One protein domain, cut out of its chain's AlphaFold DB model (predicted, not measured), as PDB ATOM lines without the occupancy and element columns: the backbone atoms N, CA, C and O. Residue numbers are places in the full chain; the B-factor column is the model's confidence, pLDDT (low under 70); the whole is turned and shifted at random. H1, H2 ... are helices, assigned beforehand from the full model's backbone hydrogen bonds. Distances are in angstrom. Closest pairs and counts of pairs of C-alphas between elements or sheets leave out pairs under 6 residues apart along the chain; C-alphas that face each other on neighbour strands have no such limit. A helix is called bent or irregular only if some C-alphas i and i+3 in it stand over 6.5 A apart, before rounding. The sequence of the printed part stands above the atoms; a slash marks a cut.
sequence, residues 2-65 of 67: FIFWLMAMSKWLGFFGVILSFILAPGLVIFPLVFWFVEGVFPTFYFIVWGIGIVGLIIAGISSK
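Overview. This is residues 2 to 65 of the 67 residues of an uncharacterized protein of Candidatus Nealsonbacteria bacterium CG02_land_8_20_14_3_00_40_11 (UniProt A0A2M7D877). The long helix H4 reaches out as an arm from a small body of helices; its residues 51 to 63, with residues 64 and 65 after them, stick out free. In the body H1 and H2 make a helical hairpin, and H3 sits between that hairpin and the near end of H4, close to H1 but not clearly touching it. The printed part has 64 residues, with four named helices in the order H1, H2, H3, H4 along the chain and no named strand, and its class is all helix. The whole is loose, with a radius of gyration of the C-alphas of 15.1 A, and the C-alphas span 49 by 24 by 14 A, a rod in outline whose length comes largely from the arm.

Arrangement. Start from the longest helix, H4, residues 44 to 63, and look back along the printed part to H3, residues 30 to 39. The two are close but not clearly touching: their closest C-alphas, those of Pro 32 and Tyr 46, are 7.1 A apart. H3 and H4 run opposite ways at a shallow tilt of 19 degrees, yet their centres are 20.8 A apart. Next find H1, residues 2 to 13, which is also close to H3 but not clearly touching it. Their closest C-alphas are those of Trp 12 and Val 38, 6.6 A apart, and the two helices run the same way at a shallow tilt of 31 degrees. Then find H2, residues 15 to 23, which touches H1 with 14 pairs of C-alphas within 8 A. The closest C-alphas of this pair are those of Ser 10 and Gly 17, 4.5 A apart. H1 and H2 form a helical hairpin, running opposite ways at a steep tilt of 39 degrees, with their centres 8.1 A apart. H2 and H3 are apart, though they follow each other in the chain, and H4 is apart from both H1 and H2. If you check the backbone, each O i to N i+4 pair is within hydrogen-bond range in H1, H3 and H4; in H2, 3 of 5 are.

Along the chain. Find C-alpha 44 at (57.040, 16.118, -38.787); from there H4 runs 28.8 A, over 20 residues, to C-alpha 63 at (50.935, 12.327, -66.635), with z falling along the way. H3, 10 residues, goes from Ile 30 to Glu 39, 14.3 A from first to last C-alpha. H1, 12 residues, begins at C-alpha 2 at (35.009, 14.295, -37.685) and reaches Leu 13, 15.9 A away from C-alpha to C-alpha. H2, 9 residues, goes from Phe 15 to Ile 23, 13.6 A from first to last C-alpha. No helix is bent or irregular.

Size, cuts and confidence. Look at Phe 15 and Lys 65 for the two C-alphas farthest apart, 49.3 A. Set aside residues 51 to 65, of which 51 to 63 belong to H4 and which stand free, and 49 residues remain, spanning 31 by 19 by 14 A with a radius of gyration of 10.6 A. The printed part runs from residue 2 to residue 65 with no cut, in a full chain of 67 residues. The links from H1 to H2, 1 residue, and from H3 to H4, 4 residues, are tight; the link from H2 to H3, 6 residues, is short, and no link is long. The mean pLDDT of the printed part is 87.7, and two residues are under 70: Pro 26 and Leu 28, both between H2 and H3.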
ATOM      1  N   PHE A   2      35.578  13.343 -38.654       79.25
ATOM      2  CA  PHE A   2      35.009  14.295 -37.685       79.25
ATOM      3  C   PHE A   2      34.874  13.752 -36.248       79.25
ATOM      4  O   PHE A   2      35.254  14.435 -35.311       79.25
ATOM      5  N   ILE A   3      34.428  12.502 -36.058       84.88
ATOM      6  CA  ILE A   3      34.336  11.895 -34.712       84.88
ATOM      7  C   ILE A   3      35.716  11.793 -34.041       84.88
ATOM      8  O   ILE A   3      35.862  12.107 -32.864       84.88
ATOM      9  N   PHE A   4      36.746  11.402 -34.799       84.94
ATOM     10  CA  PHE A   4      38.125  11.354 -34.302       84.94
ATOM     11  C   PHE A   4      38.632  12.748 -33.911       84.94
ATOM     12  O   PHE A   4      39.235  12.913 -32.856       84.94
ATOM     13  N   TRP A   5      38.323  13.757 -34.727       85.88
ATOM     14  CA  TRP A   5      38.632  15.153 -34.436       85.88
ATOM     15  C   TRP A   5      37.939  15.668 -33.176       85.88
ATOM     16  O   TRP A   5      38.593  16.253 -32.321       85.88
ATOM     17  N   LEU A   6      36.641  15.402 -33.031       88.50
ATOM     18  CA  LEU A   6      35.868  15.787 -31.857       88.50
ATOM     19  C   LEU A   6      36.428  15.131 -30.590       88.50
ATOM     20  O   LEU A   6      36.597  15.814 -29.583       88.50
ATOM     21  N   MET A   7      36.800  13.848 -30.642       89.88
ATOM     22  CA  MET A   7      37.454  13.167 -29.516       89.88
ATOM     23  C   MET A   7      38.831  13.759 -29.191       89.88
ATOM     24  O   MET A   7      39.125  13.994 -28.021       89.88
ATOM     25  N   ALA A   8      39.660  14.029 -30.203       88.25
ATOM     26  CA  ALA A   8      40.978  14.632 -30.016       88.25
ATOM     27  C   ALA A   8      40.865  16.032 -29.394       88.25
ATOM     28  O   ALA A   8      41.461  16.294 -28.354       88.25
ATOM     29  N   MET A   9      40.015  16.892 -29.957       88.81
ATOM     30  CA  MET A   9      39.755  18.234 -29.439       88.81
ATOM     31  C   MET A   9      39.194  18.212 -28.018       88.81
ATOM     32  O   MET A   9      39.655  18.973 -27.170       88.81
ATOM     33  N   SER A  10      38.252  17.313 -27.725       90.44
ATOM     34  CA  SER A  10      37.703  17.152 -26.372       90.44
ATOM     35  C   SER A  10      38.771  16.716 -25.368       90.44
ATOM     36  O   SER A  10      38.771  17.181 -24.232       90.44
ATOM     37  N   LYS A  11      39.707  15.847 -25.773       90.50
ATOM     38  CA  LYS A  11      40.823  15.416 -24.920       90.50
ATOM     39  C   LYS A  11      41.838  16.539 -24.692       90.50
ATOM     40  O   LYS A  11      42.364  16.659 -23.593       90.50
ATOM     41  N   TRP A  12      42.109  17.344 -25.714       88.88
ATOM     42  CA  TRP A  12      43.122  18.397 -25.676       88.88
ATOM     43  C   TRP A  12      42.667  19.671 -24.962       88.88
ATOM     44  O   TRP A  12      43.427  20.251 -24.196       88.88
ATOM     45  N   LEU A  13      41.435  20.112 -25.214       86.62
ATOM     46  CA  LEU A  13      40.916  21.410 -24.765       86.62
ATOM     47  C   LEU A  13      39.717  21.272 -23.810       86.62
ATOM     48  O   LEU A  13      39.089  22.269 -23.447       86.62
ATOM     49  N   GLY A  14      39.355  20.046 -23.420       88.12
ATOM     50  CA  GLY A  14      38.216  19.781 -22.544       88.12
ATOM     51  C   GLY A  14      36.889  20.238 -23.156       88.12
ATOM     52  O   GLY A  14      36.638  20.070 -24.352       88.12
ATOM     53  N   PHE A  15      36.031  20.856 -22.339       89.25
ATOM     54  CA  PHE A  15      34.714  21.347 -22.765       89.25
ATOM     55  C   PHE A  15      34.789  22.353 -23.927       89.25
ATOM     56  O   PHE A  15      33.992  22.284 -24.863       89.25
ATOM     57  N   PHE A  16      35.788  23.241 -23.921       86.56
ATOM     58  CA  PHE A  16      36.008  24.180 -25.024       86.56
ATOM     59  C   PHE A  16      36.371  23.466 -26.328       86.56
ATOM     60  O   PHE A  16      35.968  23.914 -27.398       86.56
ATOM     61  N   GLY A  17      37.065  22.329 -26.243       86.69
ATOM     62  CA  GLY A  17      37.378  21.477 -27.388       86.69
ATOM     63  C   GLY A  17      36.145  20.914 -28.078       86.69
ATOM     64  O   GLY A  17      36.100  20.872 -29.306       86.69
ATOM     65  N   VAL A  18      35.109  20.559 -27.313       89.06
ATOM     66  CA  VAL A  18      33.830  20.108 -27.875       89.06
ATOM     67  C   VAL A  18      33.233  21.210 -28.748       89.06
ATOM     68  O   VAL A  18      32.944  20.965 -29.914       89.06
ATOM     69  N   ILE A  19      33.129  22.437 -28.231       89.00
ATOM     70  CA  ILE A  19      32.557  23.585 -28.955       89.00
ATOM     71  C   ILE A  19      33.405  23.937 -30.183       89.00
ATOM     72  O   ILE A  19      32.888  24.063 -31.294       89.00
ATOM     73  N   LEU A  20      34.722  24.051 -29.995       85.94
ATOM     74  CA  LEU A  20      35.659  24.401 -31.059       85.94
ATOM     75  C   LEU A  20      35.692  23.355 -32.169       85.94
ATOM     76  O   LEU A  20      35.878  23.734 -33.319       85.94
ATOM     77  N   SER A  21      35.465  22.073 -31.874       86.88
ATOM     78  CA  SER A  21      35.478  21.019 -32.893       86.88
ATOM     79  C   SER A  21      34.385  21.172 -33.959       86.88
ATOM     80  O   SER A  21      34.588  20.736 -35.090       86.88
ATOM     81  N   PHE A  22      33.261  21.823 -33.634       83.88
ATOM     82  CA  PHE A  22      32.191  22.122 -34.595       83.88
ATOM     83  C   PHE A  22      32.486  23.357 -35.450       83.88
ATOM     84  O   PHE A  22      32.036  23.432 -36.590       83.88
ATOM     85  N   ILE A  23      33.239  24.317 -34.909       84.31
ATOM     86  CA  ILE A  23      33.606  25.561 -35.599       84.31
ATOM     87  C   ILE A  23      34.825  25.322 -36.496       84.31
ATOM     88  O   ILE A  23      34.853  25.699 -37.665       84.31
ATOM     89  N   LEU A  24      35.841  24.664 -35.942       79.06
ATOM     90  CA  LEU A  24      37.051  24.263 -36.633       79.06
ATOM     91  C   LEU A  24      36.794  22.900 -37.265       79.06
ATOM     92  O   LEU A  24      37.035  21.867 -36.644       79.06
ATOM     93  N   ALA A  25      36.303  22.877 -38.503       71.44
ATOM     94  CA  ALA A  25      36.274  21.636 -39.268       71.44
ATOM     95  C   ALA A  25      37.705  21.064 -39.370       71.44
ATOM     96  O   ALA A  25      38.655  21.840 -39.525       71.44
ATOM     97  N   PRO A  26      37.893  19.730 -39.295       68.44
ATOM     98  CA  PRO A  26      39.207  19.109 -39.408       68.44
ATOM     99  C   PRO A  26      39.754  19.309 -40.824       68.44
ATOM    100  O   PRO A  26      39.533  18.504 -41.727       68.44
ATOM    101  N   GLY A  27      40.440  20.430 -41.016       70.69
ATOM    102  CA  GLY A  27      41.136  20.775 -42.240       70.69
ATOM    103  C   GLY A  27      42.536  20.176 -42.263       70.69
ATOM    104  O   GLY A  27      43.165  19.982 -41.221       70.69
ATOM    105  N   LEU A  28      43.044  19.976 -43.481       68.25
ATOM    106  CA  LEU A  28      44.398  19.497 -43.782       68.25
ATOM    107  C   LEU A  28      45.503  20.323 -43.085       68.25
ATOM    108  O   LEU A  28      46.606  19.853 -42.863       68.25
ATOM    109  N   VAL A  29      45.217  21.575 -42.726       73.00
ATOM    110  CA  VAL A  29      46.198  22.471 -42.092       73.00
ATOM    111  C   VAL A  29      45.882  22.720 -40.616       73.00
ATOM    112  O   VAL A  29      46.785  22.915 -39.810       73.00
ATOM    113  N   ILE A  30      44.607  22.662 -40.227       81.38
ATOM    114  CA  ILE A  30      44.168  23.006 -38.867       81.38
ATOM    115  C   ILE A  30      44.575  21.915 -37.873       81.38
ATOM    116  O   ILE A  30      45.070  22.218 -36.790       81.38
ATOM    117  N   PHE A  31      44.420  20.644 -38.253       82.81
ATOM    118  CA  PHE A  31      44.761  19.510 -37.393       82.81
ATOM    119  C   PHE A  31      46.228  19.516 -36.906       82.81
ATOM    120  O   PHE A  31      46.435  19.499 -35.691       82.81
ATOM    121  N   PRO A  32      47.254  19.569 -37.786       85.19
ATOM    122  CA  PRO A  32      48.651  19.548 -37.346       85.19
ATOM    123  C   PRO A  32      49.046  20.785 -36.525       85.19
ATOM    124  O   PRO A  32      49.869  20.667 -35.621       85.19
ATOM    125  N   LEU A  33      48.457  21.957 -36.788       87.19
ATOM    126  CA  LEU A  33      48.730  23.167 -36.006       87.19
ATOM    127  C   LEU A  33      48.219  23.047 -34.568       87.19
ATOM    128  O   LEU A  33      48.944  23.369 -33.629       87.19
ATOM    129  N   VAL A  34      46.994  22.544 -34.390       85.62
ATOM    130  CA  VAL A  34      46.428  22.311 -33.054       85.62
ATOM    131  C   VAL A  34      47.227  21.242 -32.315       85.62
ATOM    132  O   VAL A  34      47.582  21.447 -31.159       85.62
ATOM    133  N   PHE A  35      47.575  20.144 -32.992       86.38
ATOM    134  CA  PHE A  35      48.435  19.107 -32.423       86.38
ATOM    135  C   PHE A  35      49.772  19.680 -31.933       86.38
ATOM    136  O   PHE A  35      50.175  19.411 -30.806       86.38
ATOM    137  N   TRP A  36      50.438  20.506 -32.750       91.19
ATOM    138  CA  TRP A  36      51.720  21.111 -32.383       91.19
ATOM    139  C   TRP A  36      51.598  21.997 -31.142       91.19
ATOM    140  O   TRP A  36      52.437  21.918 -30.247       91.19
ATOM    141  N   PHE A  37      50.545  22.811 -31.061       88.69
ATOM    142  CA  PHE A  37      50.331  23.690 -29.915       88.69
ATOM    143  C   PHE A  37      50.050  22.916 -28.620       88.69
ATOM    144  O   PHE A  37      50.540  23.302 -27.563       88.69
ATOM    145  N   VAL A  38      49.283  21.824 -28.695       87.94
ATOM    146  CA  VAL A  38      48.884  21.044 -27.514       87.94
ATOM    147  C   VAL A  38      50.006  20.137 -27.019       87.94
ATOM    148  O   VAL A  38      50.288  20.103 -25.825       87.94
ATOM    149  N   GLU A  39      50.643  19.395 -27.922       87.06
ATOM    150  CA  GLU A  39      51.661  18.402 -27.560       87.06
ATOM    151  C   GLU A  39      53.065  19.026 -27.471       87.06
ATOM    152  O   GLU A  39      54.005  18.385 -27.008       87.06
ATOM    153  N   GLY A  40      53.246  20.267 -27.943       90.81
ATOM    154  CA  GLY A  40      54.536  20.968 -27.964       90.81
ATOM    155  C   GLY A  40      55.558  20.380 -28.945       90.81
ATOM    156  O   GLY A  40      56.698  20.841 -29.002       90.81
ATOM    157  N   VAL A  41      55.169  19.377 -29.737       92.62
ATOM    158  CA  VAL A  41      56.037  18.655 -30.674       92.62
ATOM    159  C   VAL A  41      55.577  18.902 -32.104       92.62
ATOM    160  O   VAL A  41      54.403  18.749 -32.436       92.62
ATOM    161  N   PHE A  42      56.519  19.262 -32.978       91.75
ATOM    162  CA  PHE A  42      56.218  19.504 -34.384       91.75
ATOM    163  C   PHE A  42      55.795  18.197 -35.092       91.75
ATOM    164  O   PHE A  42      56.545  17.213 -35.041       91.75
ATOM    165  N   PRO A  43      54.638  18.154 -35.789       90.81
ATOM    166  CA  PRO A  43      54.110  16.948 -36.433       90.81
ATOM    167  C   PRO A  43      54.837  16.639 -37.751       90.81
ATOM    168  O   PRO A  43      54.262  16.658 -38.838       90.81
ATOM    169  N   THR A  44      56.126  16.324 -37.653       92.31
ATOM    170  CA  THR A  44      57.040  16.118 -38.787       92.31
ATOM    171  C   THR A  44      56.500  15.098 -39.791       92.31
ATOM    172  O   THR A  44      56.458  15.364 -40.990       92.31
ATOM    173  N   PHE A  45      56.022  13.948 -39.305       88.75
ATOM    174  CA  PHE A  45      55.500  12.884 -40.166       88.75
ATOM    175  C   PHE A  45      54.277  13.328 -40.982       88.75
ATOM    176  O   PHE A  45      54.171  12.984 -42.157       88.75
ATOM    177  N   TYR A  46      53.392  14.140 -40.391       88.56
ATOM    178  CA  TYR A  46      52.225  14.679 -41.090       88.56
ATOM    179  C   TYR A  46      52.650  15.496 -42.313       88.56
ATOM    180  O   TYR A  46      52.177  15.247 -43.420       88.56
ATOM    181  N   PHE A  47      53.582  16.434 -42.122       89.75
ATOM    182  CA  PHE A  47      54.066  17.295 -43.200       89.75
ATOM    183  C   PHE A  47      54.868  16.535 -44.259       89.75
ATOM    184  O   PHE A  47      54.768  16.873 -45.436       89.75
ATOM    185  N   ILE A  48      55.604  15.484 -43.878       93.00
ATOM    186  CA  ILE A  48      56.282  14.599 -44.837       93.00
ATOM    187  C   ILE A  48      55.258  13.904 -45.738       93.00
ATOM    188  O   ILE A  48      55.356  13.995 -46.960       93.00
ATOM    189  N   VAL A  49      54.256  13.239 -45.154       91.56
ATOM    190  CA  VAL A  49      53.229  12.518 -45.925       91.56
ATOM    191  C   VAL A  49      52.424  13.482 -46.792       91.56
ATOM    192  O   VAL A  49      52.163  13.197 -47.959       91.56
ATOM    193  N   TRP A  50      52.077  14.648 -46.250       89.62
ATOM    194  CA  TRP A  50      51.397  15.702 -46.992       89.62
ATOM    195  C   TRP A  50      52.224  16.200 -48.186       89.62
ATOM    196  O   TRP A  50      51.705  16.279 -49.300       89.62
ATOM    197  N   GLY A  51      53.520  16.460 -47.982       92.31
ATOM    198  CA  GLY A  51      54.442  16.866 -49.043       92.31
ATOM    199  C   GLY A  51      54.584  15.805 -50.136       92.31
ATOM    200  O   GLY A  51      54.483  16.129 -51.318       92.31
ATOM    201  N   ILE A  52      54.726  14.529 -49.760       95.75
ATOM    202  CA  ILE A  52      54.743  13.404 -50.711       95.75
ATOM    203  C   ILE A  52      53.428  13.344 -51.502       95.75
ATOM    204  O   ILE A  52      53.451  13.148 -52.716       95.75
ATOM    205  N   GLY A  53      52.288  13.564 -50.842       92.81
ATOM    206  CA  GLY A  53      50.978  13.619 -51.490       92.81
ATOM    207  C   GLY A  53      50.881  14.717 -52.552       92.81
ATOM    208  O   GLY A  53      50.400  14.458 -53.653       92.81
ATOM    209  N   ILE A  54      51.394  15.919 -52.265       93.50
ATOM    210  CA  ILE A  54      51.461  17.018 -53.245       93.50
ATOM    211  C   ILE A  54      52.329  16.631 -54.442       93.50
ATOM    212  O   ILE A  54      51.913  16.824 -55.582       93.50
ATOM    213  N   VAL A  55      53.511  16.061 -54.202       96.75
ATOM    214  CA  VAL A  55      54.398  15.607 -55.283       96.75
ATOM    215  C   VAL A  55      53.696  14.564 -56.156       96.75
ATOM    216  O   VAL A  55      53.729  14.670 -57.380       96.75
ATOM    217  N   GLY A  56      52.993  13.605 -55.547       96.12
ATOM    218  CA  GLY A  56      52.195  12.613 -56.267       96.12
ATOM    219  C   GLY A  56      51.093  13.238 -57.128       96.12
ATOM    220  O   GLY A  56      50.942  12.857 -58.288       96.12
ATOM    221  N   LEU A  57      50.369  14.233 -56.604       94.56
ATOM    222  CA  LEU A  57      49.351  14.974 -57.363       94.56
ATOM    223  C   LEU A  57      49.948  15.726 -58.556       94.56
ATOM    224  O   LEU A  57      49.353  15.727 -59.631       94.56
ATOM    225  N   ILE A  58      51.125  16.334 -58.390       95.88
ATOM    226  CA  ILE A  58      51.832  17.014 -59.482       95.88
ATOM    227  C   ILE A  58      52.209  16.008 -60.576       95.88
ATOM    228  O   ILE A  58      51.925  16.254 -61.746       95.88
ATOM    229  N   ILE A  59      52.800  14.867 -60.207       96.19
ATOM    230  CA  ILE A  59      53.183  13.815 -61.164       96.19
ATOM    231  C   ILE A  59      51.951  13.295 -61.911       96.19
ATOM    232  O   ILE A  59      51.971  13.216 -63.139       96.19
ATOM    233  N   ALA A  60      50.869  12.991 -61.191       95.75
ATOM    234  CA  ALA A  60      49.617  12.536 -61.785       95.75
ATOM    235  C   ALA A  60      49.035  13.569 -62.761       95.75
ATOM    236  O   ALA A  60      48.652  13.207 -63.870       95.75
ATOM    237  N   GLY A  61      49.030  14.852 -62.386       94.75
ATOM    238  CA  GLY A  61      48.531  15.932 -63.239       94.75
ATOM    239  C   GLY A  61      49.377  16.179 -64.491       94.75
ATOM    240  O   GLY A  61      48.838  16.557 -65.528       94.75
ATOM    241  N   ILE A  62      50.693  15.953 -64.426       95.56
ATOM    242  CA  ILE A  62      51.563  15.983 -65.612       95.56
ATOM    243  C   ILE A  62      51.286  14.763 -66.498       95.56
ATOM    244  O   ILE A  62      51.154  14.908 -67.710       95.56
ATOM    245  N   SER A  63      51.167  13.574 -65.902       93.50
ATOM    246  CA  SER A  63      50.935  12.327 -66.635       93.50
ATOM    247  C   SER A  63      49.590  12.313 -67.362       93.50
ATOM    248  O   SER A  63      49.521  11.800 -68.470       93.50
ATOM    249  N   SER A  64      48.540  12.898 -66.777       91.75
ATOM    250  CA  SER A  64      47.195  12.932 -67.368       91.75
ATOM    251  C   SER A  64      47.044  13.911 -68.534       91.75
ATOM    252  O   SER A  64      45.967  14.009 -69.106       91.75
ATOM    253  N   LYS A  65      48.069  14.717 -68.830       76.81
ATOM    254  CA  LYS A  65      48.020  15.761 -69.864       76.81
ATOM    255  C   LYS A  65      48.558  15.288 -71.222       76.81
ATOM    256  O   LYS A  65      48.555  16.073 -72.165       76.81
TER     257      LYS A  65